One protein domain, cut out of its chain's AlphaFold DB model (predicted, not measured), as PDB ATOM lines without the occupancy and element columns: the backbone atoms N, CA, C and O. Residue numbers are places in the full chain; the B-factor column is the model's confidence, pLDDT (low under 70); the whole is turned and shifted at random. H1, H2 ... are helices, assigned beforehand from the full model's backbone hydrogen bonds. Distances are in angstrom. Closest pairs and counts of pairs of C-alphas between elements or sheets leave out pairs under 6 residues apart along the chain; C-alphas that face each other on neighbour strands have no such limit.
ATOM      1  N   GLY A  43     218.179 216.850 222.387       93.06
ATOM      2  CA  GLY A  43     217.424 217.995 222.896       93.06
ATOM      3  C   GLY A  43     217.320 219.113 221.860       93.06
ATOM      4  O   GLY A  43     216.230 219.622 221.613       93.06
ATOM      5  N   TYR A  44     218.427 219.422 221.180       91.12
ATOM      6  CA  TYR A  44     218.432 220.372 220.069       91.12
ATOM      7  C   TYR A  44     217.514 219.932 218.917       91.12
ATOM      8  O   TYR A  44     216.679 220.717 218.469       91.12
ATOM      9  N   LEU A  45     217.616 218.672 218.479       92.38
ATOM     10  CA  LEU A  45     216.764 218.125 217.414       92.38
ATOM     11  C   LEU A  45     215.284 218.121 217.811       92.38
ATOM     12  O   LEU A  45     214.430 218.432 216.988       92.38
ATOM     13  N   SER A  46     214.972 217.852 219.081       94.50
ATOM     14  CA  SER A  46     213.608 217.942 219.604       94.50
ATOM     15  C   SER A  46     213.058 219.369 219.542       94.50
ATOM     16  O   SER A  46     211.902 219.570 219.160       94.50
ATOM     17  N   ASP A  47     213.859 220.369 219.913       93.06
ATOM     18  CA  ASP A  47     213.461 221.775 219.822       93.06
ATOM     19  C   ASP A  47     213.274 222.214 218.365       93.06
ATOM     20  O   ASP A  47     212.339 222.964 218.062       93.06
ATOM     21  N   LEU A  48     214.137 221.736 217.467       91.44
ATOM     22  CA  LEU A  48     214.055 221.985 216.032       91.44
ATOM     23  C   LEU A  48     212.806 221.344 215.416       91.44
ATOM     24  O   LEU A  48     212.069 222.017 214.701       91.44
ATOM     25  N   ALA A  49     212.501 220.093 215.766       92.88
ATOM     26  CA  ALA A  49     211.300 219.395 215.320       92.88
ATOM     27  C   ALA A  49     210.026 220.132 215.758       92.88
ATOM     28  O   ALA A  49     209.106 220.319 214.961       92.88
ATOM     29  N   ARG A  50     209.990 220.643 216.997       94.38
ATOM     30  CA  ARG A  50     208.873 221.474 217.471       94.38
ATOM     31  C   ARG A  50     208.750 222.776 216.674       94.38
ATOM     32  O   ARG A  50     207.639 223.163 216.323       94.38
ATOM     33  N   LYS A  51     209.865 223.457 216.384       94.00
ATOM     34  CA  LYS A  51     209.859 224.675 215.551       94.00
ATOM     35  C   LYS A  51     209.360 224.386 214.138       94.00
ATOM     36  O   LYS A  51     208.541 225.149 213.644       94.00
ATOM     37  N   ARG A  52     209.779 223.268 213.543       94.50
ATOM     38  CA  ARG A  52     209.342 222.822 212.215       94.50
ATOM     39  C   ARG A  52     207.822 222.686 212.137       94.50
ATOM     40  O   ARG A  52     207.227 223.258 211.234       94.50
ATOM     41  N   VAL A  53     207.191 222.037 213.121       94.69
ATOM     42  CA  VAL A  53     205.717 221.924 213.200       94.69
ATOM     43  C   VAL A  53     205.043 223.299 213.298       94.69
ATOM     44  O   VAL A  53     204.082 223.573 212.589       94.69
ATOM     45  N   LEU A  54     205.570 224.209 214.126       95.25
ATOM     46  CA  LEU A  54     205.013 225.564 214.247       95.25
ATOM     47  C   LEU A  54     205.139 226.369 212.944       95.25
ATOM     48  O   LEU A  54     204.225 227.107 212.582       95.25
ATOM     49  N   THR A  55     206.267 226.245 212.245       92.62
ATOM     50  CA  THR A  55     206.489 226.893 210.947       92.62
ATOM     51  C   THR A  55     205.601 226.290 209.860       92.62
ATOM     52  O   THR A  55     205.104 227.024 209.013       92.62
ATOM     53  N   GLU A  56     205.342 224.986 209.903       93.50
ATOM     54  CA  GLU A  56     204.413 224.302 208.999       93.50
ATOM     55  C   GLU A  56     202.972 224.795 209.201       93.50
ATOM     56  O   GLU A  56     202.299 225.137 208.230       93.50
ATOM     57  N   ASP A  57     202.533 224.972 210.450       93.88
ATOM     58  CA  ASP A  57     201.237 225.586 210.763       93.88
ATOM     59  C   ASP A  57     201.145 227.046 210.282       93.88
ATOM     60  O   ASP A  57     200.102 227.485 209.788       93.88
ATOM     61  N   GLN A  58     202.228 227.821 210.413       93.38
ATOM     62  CA  GLN A  58     202.302 229.195 209.893       93.38
ATOM     63  C   GLN A  58     202.244 229.230 208.365       93.38
ATOM     64  O   GLN A  58     201.560 230.086 207.795       93.38
ATOM     65  N   LEU A  59     202.937 228.300 207.704       91.50
ATOM     66  CA  LEU A  59     202.905 228.151 206.257       91.50
ATOM     67  C   LEU A  59     201.493 227.798 205.800       91.50
ATOM     68  O   LEU A  59     200.964 228.472 204.924       91.50
ATOM     69  N   ARG A  60     200.841 226.827 206.448       90.56
ATOM     70  CA  ARG A  60     199.466 226.429 206.135       90.56
ATOM     71  C   ARG A  60     198.494 227.607 206.235       90.56
ATOM     72  O   ARG A  60     197.784 227.885 205.272       90.56
ATOM     73  N   LYS A  61     198.519 228.359 207.339       92.38
ATOM     74  CA  LYS A  61     197.702 229.580 207.495       92.38
ATOM     75  C   LYS A  61     197.998 230.612 206.408       92.38
ATOM     76  O   LYS A  61     197.086 231.251 205.900       92.38
ATOM     77  N   SER A  62     199.267 230.758 206.029       88.62
ATOM     78  CA  SER A  62     199.666 231.669 204.952       88.62
ATOM     79  C   SER A  62     199.145 231.203 203.590       88.62
ATOM     80  O   SER A  62     198.711 232.036 202.806       88.62
ATOM     81  N   THR A  63     199.120 229.894 203.318       89.38
ATOM     82  CA  THR A  63     198.542 229.344 202.078       89.38
ATOM     83  C   THR A  63     197.017 229.454 202.035       89.38
ATOM     84  O   THR A  63     196.458 229.695 200.972       89.38
ATOM     85  N   GLU A  64     196.329 229.363 203.179       90.56
ATOM     86  CA  GLU A  64     194.874 229.570 203.264       90.56
ATOM     87  C   GLU A  64     194.477 230.999 202.841       90.56
ATOM     88  O   GLU A  64     193.457 231.179 202.179       90.56
ATOM     89  N   LEU A  65     195.317 232.005 203.120       87.56
ATOM     90  CA  LEU A  65     195.094 233.393 202.686       87.56
ATOM     91  C   LEU A  65     195.201 233.596 201.164       87.56
ATOM     92  O   LEU A  65     194.687 234.588 200.655       87.56
ATOM     93  N   VAL A  66     195.854 232.680 200.444       85.25
ATOM     94  CA  VAL A  66     196.083 232.753 198.986       85.25
ATOM     95  C   VAL A  66     195.135 231.809 198.223       85.25
ATOM     96  O   VAL A  66     195.303 231.559 197.040       85.25
ATOM     97  N   GLY A  67     194.093 231.291 198.884       81.94
ATOM     98  CA  GLY A  67     193.110 230.396 198.259       81.94
ATOM     99  C   GLY A  67     193.360 228.906 198.504       81.94
ATOM    100  O   GLY A  67     192.687 228.071 197.907       81.94
ATOM    101  N   GLY A  68     194.276 228.561 199.412       87.19
ATOM    102  CA  GLY A  68     194.530 227.192 199.859       87.19
ATOM    103  C   GLY A  68     195.859 226.617 199.370       87.19
ATOM    104  O   GLY A  68     196.552 227.185 198.527       87.19
ATOM    105  N   TYR A  69     196.224 225.458 199.922       85.44
ATOM    106  CA  TYR A  69     197.512 224.812 199.651       85.44
ATOM    107  C   TYR A  69     197.677 224.392 198.183       85.44
ATOM    108  O   TYR A  69     198.763 224.524 197.627       85.44
ATOM    109  N   GLU A  70     196.608 223.920 197.536       85.75
ATOM    110  CA  GLU A  70     196.654 223.480 196.134       85.75
ATOM    111  C   GLU A  70     196.878 224.643 195.161       85.75
ATOM    112  O   GLU A  70     197.656 224.507 194.218       85.75
ATOM    113  N   VAL A  71     196.259 225.798 195.430       85.88
ATOM    114  CA  VAL A  71     196.447 227.025 194.639       85.88
ATOM    115  C   VAL A  71     197.874 227.536 194.803       85.88
ATOM    116  O   VAL A  71     198.572 227.727 193.815       85.88
ATOM    117  N   ALA A  72     198.364 227.616 196.044       83.06
ATOM    118  CA  ALA A  72     199.752 227.988 196.313       83.06
ATOM    119  C   ALA A  72     200.755 227.038 195.626       83.06
ATOM    120  O   ALA A  72     201.810 227.461 195.157       83.06
ATOM    121  N   LEU A  73     200.443 225.741 195.530       86.81
ATOM    122  CA  LEU A  73     201.285 224.782 194.818       86.81
ATOM    123  C   LEU A  73     201.309 225.041 193.303       86.81
ATOM    124  O   LEU A  73     202.362 224.893 192.682       86.81
ATOM    125  N   ALA A  74     200.168 225.398 192.709       84.38
ATOM    126  CA  ALA A  74     200.081 225.757 191.296       84.38
ATOM    127  C   ALA A  74     200.886 227.034 191.006       84.38
ATOM    128  O   ALA A  74     201.751 227.011 190.130       84.38
ATOM    129  N   ASP A  75     200.705 228.072 191.825       84.31
ATOM    130  CA  ASP A  75     201.427 229.346 191.720       84.31
ATOM    131  C   ASP A  75     202.948 229.152 191.850       84.31
ATOM    132  O   ASP A  75     203.736 229.735 191.105       84.31
ATOM    133  N   ALA A  76     203.386 228.294 192.778       83.31
ATOM    134  CA  ALA A  76     204.802 227.975 192.956       83.31
ATOM    135  C   ALA A  76     205.393 227.177 191.782       83.31
ATOM    136  O   ALA A  76     206.572 227.343 191.467       83.31
ATOM    137  N   LYS A  77     204.601 226.309 191.134       84.44
ATOM    138  CA  LYS A  77     205.027 225.566 189.936       84.44
ATOM    139  C   LYS A  77     205.121 226.467 188.711       84.44
ATOM    140  O   LYS A  77     206.050 226.300 187.931       84.44
ATOM    141  N   GLU A  78     204.195 227.407 188.552       82.81
ATOM    142  CA  GLU A  78     204.218 228.384 187.459       82.81
ATOM    143  C   GLU A  78     205.389 229.367 187.601       82.81
ATOM    144  O   GLU A  78     206.026 229.730 186.614       82.81
ATOM    145  N   ALA A  79     205.731 229.738 188.839       78.75
ATOM    146  CA  ALA A  79     206.871 230.596 189.150       78.75
ATOM    147  C   ALA A  79     208.232 229.867 189.166       78.75
ATOM    148  O   ALA A  79     209.280 230.522 189.210       78.75
ATOM    149  N   ALA A  80     208.254 228.529 189.146       76.06
ATOM    150  CA  ALA A  80     209.499 227.772 189.108       76.06
ATOM    151  C   ALA A  80     210.199 227.956 187.746       76.06
ATOM    152  O   ALA A  80     209.543 227.908 186.704       76.06
ATOM    153  N   PRO A  81     211.533 228.134 187.710       69.06
ATOM    154  CA  PRO A  81     212.257 228.203 186.447       69.06
ATOM    155  C   PRO A  81     212.048 226.897 185.673       69.06
ATOM    156  O   PRO A  81     212.379 225.820 186.174       69.06
ATOM    157  N   ALA A 142     214.949 216.851 198.362       75.38
ATOM    158  CA  ALA A 142     214.173 217.690 197.460       75.38
ATOM    159  C   ALA A 142     213.636 218.914 198.228       75.38
ATOM    160  O   ALA A 142     213.057 218.739 199.307       75.38
ATOM    161  N   PRO A 143     213.838 220.139 197.708       81.81
ATOM    162  CA  PRO A 143     213.387 221.344 198.381       81.81
ATOM    163  C   PRO A 143     211.865 221.348 198.504       81.81
ATOM    164  O   PRO A 143     211.155 220.736 197.699       81.81
ATOM    165  N   HIS A 144     211.352 222.051 199.513       84.62
ATOM    166  CA  HIS A 144     209.914 222.131 199.731       84.62
ATOM    167  C   HIS A 144     209.208 222.681 198.467       84.62
ATOM    168  O   HIS A 144     209.672 223.669 197.891       84.62
ATOM    169  N   PRO A 145     208.065 222.116 198.031       85.00
ATOM    170  CA  PRO A 145     207.424 222.494 196.763       85.00
ATOM    171  C   PRO A 145     207.069 223.983 196.621       85.00
ATOM    172  O   PRO A 145     206.951 224.493 195.513       85.00
ATOM    173  N   LEU A 146     206.906 224.682 197.746       85.44
ATOM    174  CA  LEU A 146     206.546 226.104 197.814       85.44
ATOM    175  C   LEU A 146     207.751 227.064 197.908       85.44
ATOM    176  O   LEU A 146     207.556 228.252 198.147       85.44
ATOM    177  N   VAL A 147     208.991 226.588 197.745       84.94
ATOM    178  CA  VAL A 147     210.198 227.441 197.844       84.94
ATOM    179  C   VAL A 147     210.208 228.556 196.792       84.94
ATOM    180  O   VAL A 147     210.621 229.672 197.092       84.94
ATOM    181  N   ASN A 148     209.687 228.292 195.591       85.88
ATOM    182  CA  ASN A 148     209.636 229.264 194.490       85.88
ATOM    183  C   ASN A 148     208.330 230.079 194.449       85.88
ATOM    184  O   ASN A 148     208.010 230.676 193.427       85.88
ATOM    185  N   HIS A 149     207.545 230.090 195.529       86.06
ATOM    186  CA  HIS A 149     206.254 230.771 195.545       86.06
ATOM    187  C   HIS A 149     206.401 232.300 195.346       86.06
ATOM    188  O   HIS A 149     207.269 232.911 195.976       86.06
ATOM    189  N   PRO A 150     205.536 232.961 194.546       83.19
ATOM    190  CA  PRO A 150     205.652 234.398 194.255       83.19
ATOM    191  C   PRO A 150     205.495 235.293 195.498       83.19
ATOM    192  O   PRO A 150     206.126 236.345 195.609       83.19
ATOM    193  N   VAL A 151     204.676 234.875 196.470       87.69
ATOM    194  CA  VAL A 151     204.572 235.543 197.781       87.69
ATOM    195  C   VAL A 151     205.798 235.226 198.642       87.69
ATOM    196  O   VAL A 151     205.975 234.091 199.092       87.69
ATOM    197  N   SER A 152     206.581 236.260 198.956       87.56
ATOM    198  CA  SER A 152     207.849 236.161 199.694       87.56
ATOM    199  C   SER A 152     207.736 235.468 201.053       87.56
ATOM    200  O   SER A 152     208.602 234.674 201.401       87.56
ATOM    201  N   ASN A 153     206.671 235.719 201.818       89.81
ATOM    202  CA  ASN A 153     206.477 235.088 203.128       89.81
ATOM    203  C   ASN A 153     206.350 233.555 203.016       89.81
ATOM    204  O   ASN A 153     206.984 232.823 203.770       89.81
ATOM    205  N   ILE A 154     205.585 233.067 202.033       89.00
ATOM    206  CA  ILE A 154     205.390 231.628 201.788       89.00
ATOM    207  C   ILE A 154     206.708 230.991 201.336       89.00
ATOM    208  O   ILE A 154     207.087 229.951 201.871       89.00
ATOM    209  N   ALA A 155     207.444 231.650 200.434       88.00
ATOM    210  CA  ALA A 155     208.758 231.194 199.988       88.00
ATOM    211  C   ALA A 155     209.780 231.114 201.140       88.00
ATOM    212  O   ALA A 155     210.475 230.110 201.280       88.00
ATOM    213  N   ILE A 156     209.836 232.126 202.016       90.31
ATOM    214  CA  ILE A 156     210.739 232.146 203.182       90.31
ATOM    215  C   ILE A 156     210.383 231.031 204.172       90.31
ATOM    216  O   ILE A 156     211.273 230.333 204.655       90.31
ATOM    217  N   LEU A 157     209.095 230.841 204.471       90.06
ATOM    218  CA  LEU A 157     208.639 229.773 205.363       90.06
ATOM    219  C   LEU A 157     208.936 228.386 204.769       90.06
ATOM    220  O   LEU A 157     209.419 227.513 205.486       90.06
ATOM    221  N   ALA A 158     208.724 228.195 203.466       89.44
ATOM    222  CA  ALA A 158     209.047 226.954 202.760       89.44
ATOM    223  C   ALA A 158     210.560 226.668 202.718       89.44
ATOM    224  O   ALA A 158     210.980 225.525 202.920       89.44
ATOM    225  N   GLN A 159     211.389 227.696 202.515       89.62
ATOM    226  CA  GLN A 159     212.845 227.564 202.596       89.62
ATOM    227  C   GLN A 159     213.280 227.191 204.016       89.62
ATOM    228  O   GLN A 159     214.045 226.252 204.197       89.62
ATOM    229  N   SER A 160     212.726 227.859 205.031       89.38
ATOM    230  CA  SER A 160     212.995 227.558 206.439       89.38
ATOM    231  C   SER A 160     212.624 226.112 206.802       89.38
ATOM    232  O   SER A 160     213.382 225.436 207.492       89.38
ATOM    233  N   LEU A 161     211.495 225.594 206.299       90.88
ATOM    234  CA  LEU A 161     211.125 224.182 206.464       90.88
ATOM    235  C   LEU A 161     212.123 223.236 205.797       90.88
ATOM    236  O   LEU A 161     212.487 222.233 206.405       90.88
ATOM    237  N   THR A 162     212.590 223.566 204.592       89.62
ATOM    238  CA  THR A 162     213.615 222.780 203.886       89.62
ATOM    239  C   THR A 162     214.910 222.727 204.697       89.62
ATOM    240  O   THR A 162     215.458 221.648 204.913       89.62
ATOM    241  N   ASP A 163     215.361 223.875 205.207       87.88
ATOM    242  CA  ASP A 163     216.569 223.982 206.027       87.88
ATOM    243  C   ASP A 163     216.432 223.170 207.331       87.88
ATOM    244  O   ASP A 163     217.348 222.442 207.714       87.88
ATOM    245  N   MET A 164     215.269 223.243 207.992       88.38
ATOM    246  CA  MET A 164     214.987 222.465 209.204       88.38
ATOM    247  C   MET A 164     214.906 220.959 208.928       88.38
ATOM    248  O   MET A 164     215.433 220.175 209.713       88.38
ATOM    249  N   ASP A 165     214.275 220.534 207.832       89.00
ATOM    250  CA  ASP A 165     214.195 219.117 207.459       89.00
ATOM    251  C   ASP A 165     215.569 218.545 207.078       89.00
ATOM    252  O   ASP A 165     215.861 217.388 207.402       89.00
ATOM    253  N   LEU A 166     216.438 219.359 206.471       87.44
ATOM    254  CA  LEU A 166     217.825 218.994 206.185       87.44
ATOM    255  C   LEU A 166     218.651 218.820 207.465       87.44
ATOM    256  O   LEU A 166     219.492 217.934 207.524       87.44
ATOM    257  N   GLU A 167     218.405 219.619 208.502       86.25
ATOM    258  CA  GLU A 167     219.114 219.498 209.780       86.25
ATOM    259  C   GLU A 167     218.542 218.398 210.699       86.25
ATOM    260  O   GLU A 167     219.282 217.793 211.479       86.25
ATOM    261  N   LEU A 168     217.246 218.087 210.586       89.00
ATOM    262  CA  LEU A 168     216.605 216.958 211.277       89.00
ATOM    263  C   LEU A 168     217.000 215.592 210.699       89.00
ATOM    264  O   LEU A 168     216.800 214.567 211.360       89.00
ATOM    265  N   THR A 169     217.523 215.579 209.475       88.06
ATOM    266  CA  THR A 169     217.910 214.374 208.745       88.06
ATOM    267  C   THR A 169     219.430 214.258 208.705       88.06
ATOM    268  O   THR A 169     220.143 215.217 208.436       88.06
ATOM    269  N   SER A 170     219.958 213.067 208.976       86.88
ATOM    270  CA  SER A 170     221.397 212.822 208.854       86.88
ATOM    271  C   SER A 170     221.880 212.875 207.400       86.88
ATOM    272  O   SER A 170     221.160 212.528 206.464       86.88
ATOM    273  N   THR A 171     223.137 213.279 207.219       79.56
ATOM    274  CA  THR A 171     223.814 213.373 205.914       79.56
ATOM    275  C   THR A 171     224.405 212.046 205.434       79.56
ATOM    276  O   THR A 171     225.016 212.001 204.367       79.56
ATOM    277  N   GLY A 172     224.269 210.971 206.213       76.88
ATOM    278  CA  GLY A 172     224.838 209.673 205.881       76.88
ATOM    279  C   GLY A 172     223.966 208.853 204.927       76.88
ATOM    280  O   GLY A 172     222.965 209.315 204.371       76.88
ATOM    281  N   LYS A 173     224.388 207.604 204.702       78.06
ATOM    282  CA  LYS A 173     223.776 206.702 203.716       78.06
ATOM    283  C   LYS A 173     222.339 206.337 204.091       78.06
ATOM    284  O   LYS A 173     221.504 206.208 203.200       78.06
ATOM    285  N   ASN A 174     222.059 206.162 205.383       80.75
ATOM    286  CA  ASN A 174     220.762 205.685 205.860       80.75
ATOM    287  C   ASN A 174     219.751 206.811 206.105       80.75
ATOM    288  O   ASN A 174     218.572 206.512 206.273       80.75
ATOM    289  N   ARG A 175     220.182 208.085 206.120       83.56
ATOM    290  CA  ARG A 175     219.312 209.262 206.328       83.56
ATOM    291  C   ARG A 175     218.377 209.113 207.519       83.56
ATOM    292  O   ARG A 175     217.193 209.436 207.457       83.56
ATOM    293  N   VAL A 176     218.927 208.629 208.627       87.44
ATOM    294  CA  VAL A 176     218.212 208.575 209.900       87.44
ATOM    295  C   VAL A 176     217.695 209.976 210.221       87.44
ATOM    296  O   VAL A 176     218.476 210.934 210.223       87.44
ATOM    297  N   ARG A 177     216.391 210.083 210.466       90.50
ATOM    298  CA  ARG A 177     215.703 211.326 210.810       90.50
ATOM    299  C   ARG A 177     215.253 211.266 212.263       90.50
ATOM    300  O   ARG A 177     214.874 210.214 212.766       90.50
ATOM    301  N   PHE A 178     215.296 212.396 212.954       91.62
ATOM    302  CA  PHE A 178     214.703 212.499 214.284       91.62
ATOM    303  C   PHE A 178     213.163 212.389 214.198       91.62
ATOM    304  O   PHE A 178     212.580 213.040 213.327       91.62
ATOM    305  N   PRO A 179     212.470 211.643 215.086       93.94
ATOM    306  CA  PRO A 179     212.949 210.989 216.312       93.94
ATOM    307  C   PRO A 179     213.301 209.495 216.168       93.94
ATOM    308  O   PRO A 179     213.531 208.834 217.181       93.94
ATOM    309  N   ASP A 180     213.364 208.946 214.952       91.38
ATOM    310  CA  ASP A 180     213.587 207.507 214.714       91.38
ATOM    311  C   ASP A 180     214.947 207.016 215.246       91.38
ATOM    312  O   ASP A 180     215.169 205.826 215.478       91.38
ATOM    313  N   ASN A 181     215.872 207.944 215.500       91.69
ATOM    314  CA  ASN A 181     217.159 207.665 216.119       91.69
ATOM    315  C   ASN A 181     217.069 207.331 217.624       91.69
ATOM    316  O   ASN A 181     218.030 206.784 218.171       91.69
ATOM    317  N   ILE A 182     215.960 207.625 218.311       93.12
ATOM    318  CA  ILE A 182     215.817 207.391 219.755       93.12
ATOM    319  C   ILE A 182     215.436 205.928 220.009       93.12
ATOM    320  O   ILE A 182     214.267 205.561 220.093       93.12
ATOM    321  N   SER A 183     216.444 205.076 220.181       93.81
ATOM    322  CA  SER A 183     216.261 203.684 220.593       93.81
ATOM    323  C   SER A 183     217.381 203.233 221.531       93.81
ATOM    324  O   SER A 183     218.491 203.774 221.505       93.81
ATOM    325  N   TYR A 184     217.118 202.206 222.348       93.69
ATOM    326  CA  TYR A 184     218.161 201.600 223.186       93.69
ATOM    327  C   TYR A 184     219.308 201.026 222.347       93.69
ATOM    328  O   TYR A 184     220.461 201.117 222.758       93.69
ATOM    329  N   ALA A 185     219.010 200.491 221.158       93.25
ATOM    330  CA  ALA A 185     220.019 199.962 220.246       93.25
ATOM    331  C   ALA A 185     220.974 201.062 219.760       93.25
ATOM    332  O   ALA A 185     222.187 200.904 219.874       93.25
ATOM    333  N   ASN A 186     220.443 202.205 219.315       92.56
ATOM    334  CA  ASN A 186     221.254 203.338 218.855       92.56
ATOM    335  C   ASN A 186     222.078 203.953 219.993       92.56
ATOM    336  O   ASN A 186     223.224 204.356 219.793       92.56
ATOM    337  N   PHE A 187     221.515 204.008 221.202       93.88
ATOM    338  CA  PHE A 187     222.240 204.495 222.373       93.88
ATOM    339  C   PHE A 187     223.401 203.568 222.764       93.88
ATOM    340  O   PHE A 187     224.509 204.044 223.016       93.88
ATOM    341  N   LEU A 188     223.173 202.249 222.783       93.75
ATOM    342  CA  LEU A 188     224.221 201.263 223.071       93.75
ATOM    343  C   LEU A 188     225.309 201.256 221.995       93.75
ATOM    344  O   LEU A 188     226.491 201.193 222.328       93.75
ATOM    345  N   ASP A 189     224.927 201.371 220.726       93.12
ATOM    346  CA  ASP A 189     225.872 201.496 219.622       93.12
ATOM    347  C   ASP A 189     226.758 202.740 219.791       93.12
ATOM    348  O   ASP A 189     227.983 202.612 219.846       93.12
ATOM    349  N   PHE A 190     226.168 203.919 220.030       94.62
ATOM    350  CA  PHE A 190     226.944 205.120 220.348       94.62
ATOM    351  C   PHE A 190     227.881 204.886 221.533       94.62
ATOM    352  O   PHE A 190     229.025 205.337 221.508       94.62
ATOM    353  N   GLN A 191     227.443 204.153 222.558       93.38
ATOM    354  CA  GLN A 191     228.258 203.888 223.734       93.38
ATOM    355  C   GLN A 191     229.512 203.047 223.431       93.38
ATOM    356  O   GLN A 191     230.551 203.266 224.066       93.38
ATOM    357  N   MET A 192     229.458 202.184 222.418       91.06
ATOM    358  CA  MET A 192     230.583 201.361 221.961       91.06
ATOM    359  C   MET A 192     231.515 202.084 220.981       91.06
ATOM    360  O   MET A 192     232.709 201.784 220.945       91.06
ATOM    361  N   VAL A 193     231.009 203.060 220.220       93.75
ATOM    362  CA  VAL A 193     231.829 203.837 219.277       93.75
ATOM    363  C   VAL A 193     232.869 204.680 220.041       93.75
ATOM    364  O   VAL A 193     232.509 205.393 220.987       93.75
ATOM    365  N   PRO A 194     234.158 204.667 219.649       94.44
ATOM    366  CA  PRO A 194     235.238 205.400 220.324       94.44
ATOM    367  C   PRO A 194     235.244 206.913 220.011       94.44
ATOM    368  O   PRO A 194     236.288 207.514 219.771       94.44
ATOM    369  N   THR A 195     234.072 207.547 220.039       94.12
ATOM    370  CA  THR A 195     233.885 208.999 219.930       94.12
ATOM    371  C   THR A 195     233.116 209.539 221.134       94.12
ATOM    372  O   THR A 195     232.378 208.815 221.810       94.12
ATOM    373  N   LEU A 196     233.307 210.826 221.419       95.12
ATOM    374  CA  LEU A 196     232.630 211.536 222.508       95.12
ATOM    375  C   LEU A 196     231.491 212.430 222.009       95.12
ATOM    376  O   LEU A 196     230.677 212.883 222.812       95.12
ATOM    377  N   CYS A 197     231.421 212.670 220.699       93.69
ATOM    378  CA  CYS A 197     230.388 213.483 220.073       93.69
ATOM    379  C   CYS A 197     229.329 212.582 219.439       93.69
ATOM    380  O   CYS A 197     229.621 211.832 218.508       93.69
ATOM    381  N   TYR A 198     228.103 212.670 219.949       94.12
ATOM    382  CA  TYR A 198     226.940 212.018 219.358       94.12
ATOM    383  C   TYR A 198     226.580 212.654 218.010       94.12
ATOM    384  O   TYR A 198     226.432 213.875 217.920       94.12
ATOM    385  N   GLU A 199     226.400 211.815 216.998       89.44
ATOM    386  CA  GLU A 199     225.828 212.159 215.697       89.44
ATOM    387  C   GLU A 199     224.751 211.114 215.352       89.44
ATOM    388  O   GLU A 199     224.780 209.997 215.871       89.44
ATOM    389  N   LEU A 200     223.768 211.478 214.519       88.94
ATOM    390  CA  LEU A 200     222.670 210.566 214.154       88.94
ATOM    391  C   LEU A 200     223.170 209.357 213.358       88.94
ATOM    392  O   LEU A 200     222.610 208.269 213.461       88.94
ATOM    393  N   GLU A 201     224.205 209.562 212.549       88.31
ATOM    394  CA  GLU A 201     224.812 208.530 211.729       88.31
ATOM    395  C   GLU A 201     226.329 208.705 211.738       88.31
ATOM    396  O   GLU A 201     226.842 209.822 211.722       88.31
ATOM    397  N   TYR A 202     227.038 207.582 211.761       89.88
ATOM    398  CA  TYR A 202     228.492 207.528 211.723       89.88
ATOM    399  C   TYR A 202     228.953 206.815 210.457       89.88
ATOM    400  O   TYR A 202     228.284 205.865 210.036       89.88
ATOM    401  N   PRO A 203     230.111 207.182 209.880       89.81
ATOM    402  CA  PRO A 203     230.704 206.394 208.809       89.81
ATOM    403  C   PRO A 203     230.980 204.973 209.315       89.81
ATOM    404  O   PRO A 203     231.571 204.796 210.386       89.81
TER     405      PRO A 203
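AT A GLANCE: This is residues 43 to 81 and 142 to 203 of the 406 residues of the protein "O-acyltransferase" of Thanatephorus cucumeris (strain AG1-IB / isolate 7/3/14) (UniProt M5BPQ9). Two long helices, H1 and H3, lie side by side and run opposite ways; short H2 turns off across the end of H1, and short H4 sits beyond the other end of the pair, reached by a long link. The printed part has 101 residues with four named helices, H1 to H4 in order, and no named strand: all helix. It is loose, radius of gyration of the C-alphas 17.2 A, spanning 52 by 26 by 17 A.

IN THESE COORDINATES: H1, residues 43 to 64, begins at C-alpha (217.424, 217.995, 222.896) and is 32.1 A long. H2 is residues 69 to 78, 14.4 A. H3, residues 152 to 168, is 24.1 A. H4, residues 184 to 192, 12.5 A, ends at C-alpha (230.583, 201.361, 221.961).

HOW THE PARTS SIT: H1 and H3 touch at a shallow tilt of 26 degrees, closest C-alphas Leu 59 and Leu 157, 6.0 A. H1, with residues 60 to 63 alone, and H2 touch only at the corner, only just, with 3 pairs of C-alphas within 8 A, the closest Thr 63 and Tyr 69, 5.2 A; they are about perpendicular, 86 degrees. H4 is apart from H1, H2 and H3. In H1, H2, H3 and H4 every O i to N i+4 pair is within hydrogen-bond range.

THE WHOLE: The farthest C-alphas, Gly 67 and Pro 194, are 53.7 A apart. Residues 82 to 141 are not printed; C-alphas 81 and 142 are 15.3 A apart across the cut. The link H3 to H4 is long; residue 81 alone has pLDDT under 70.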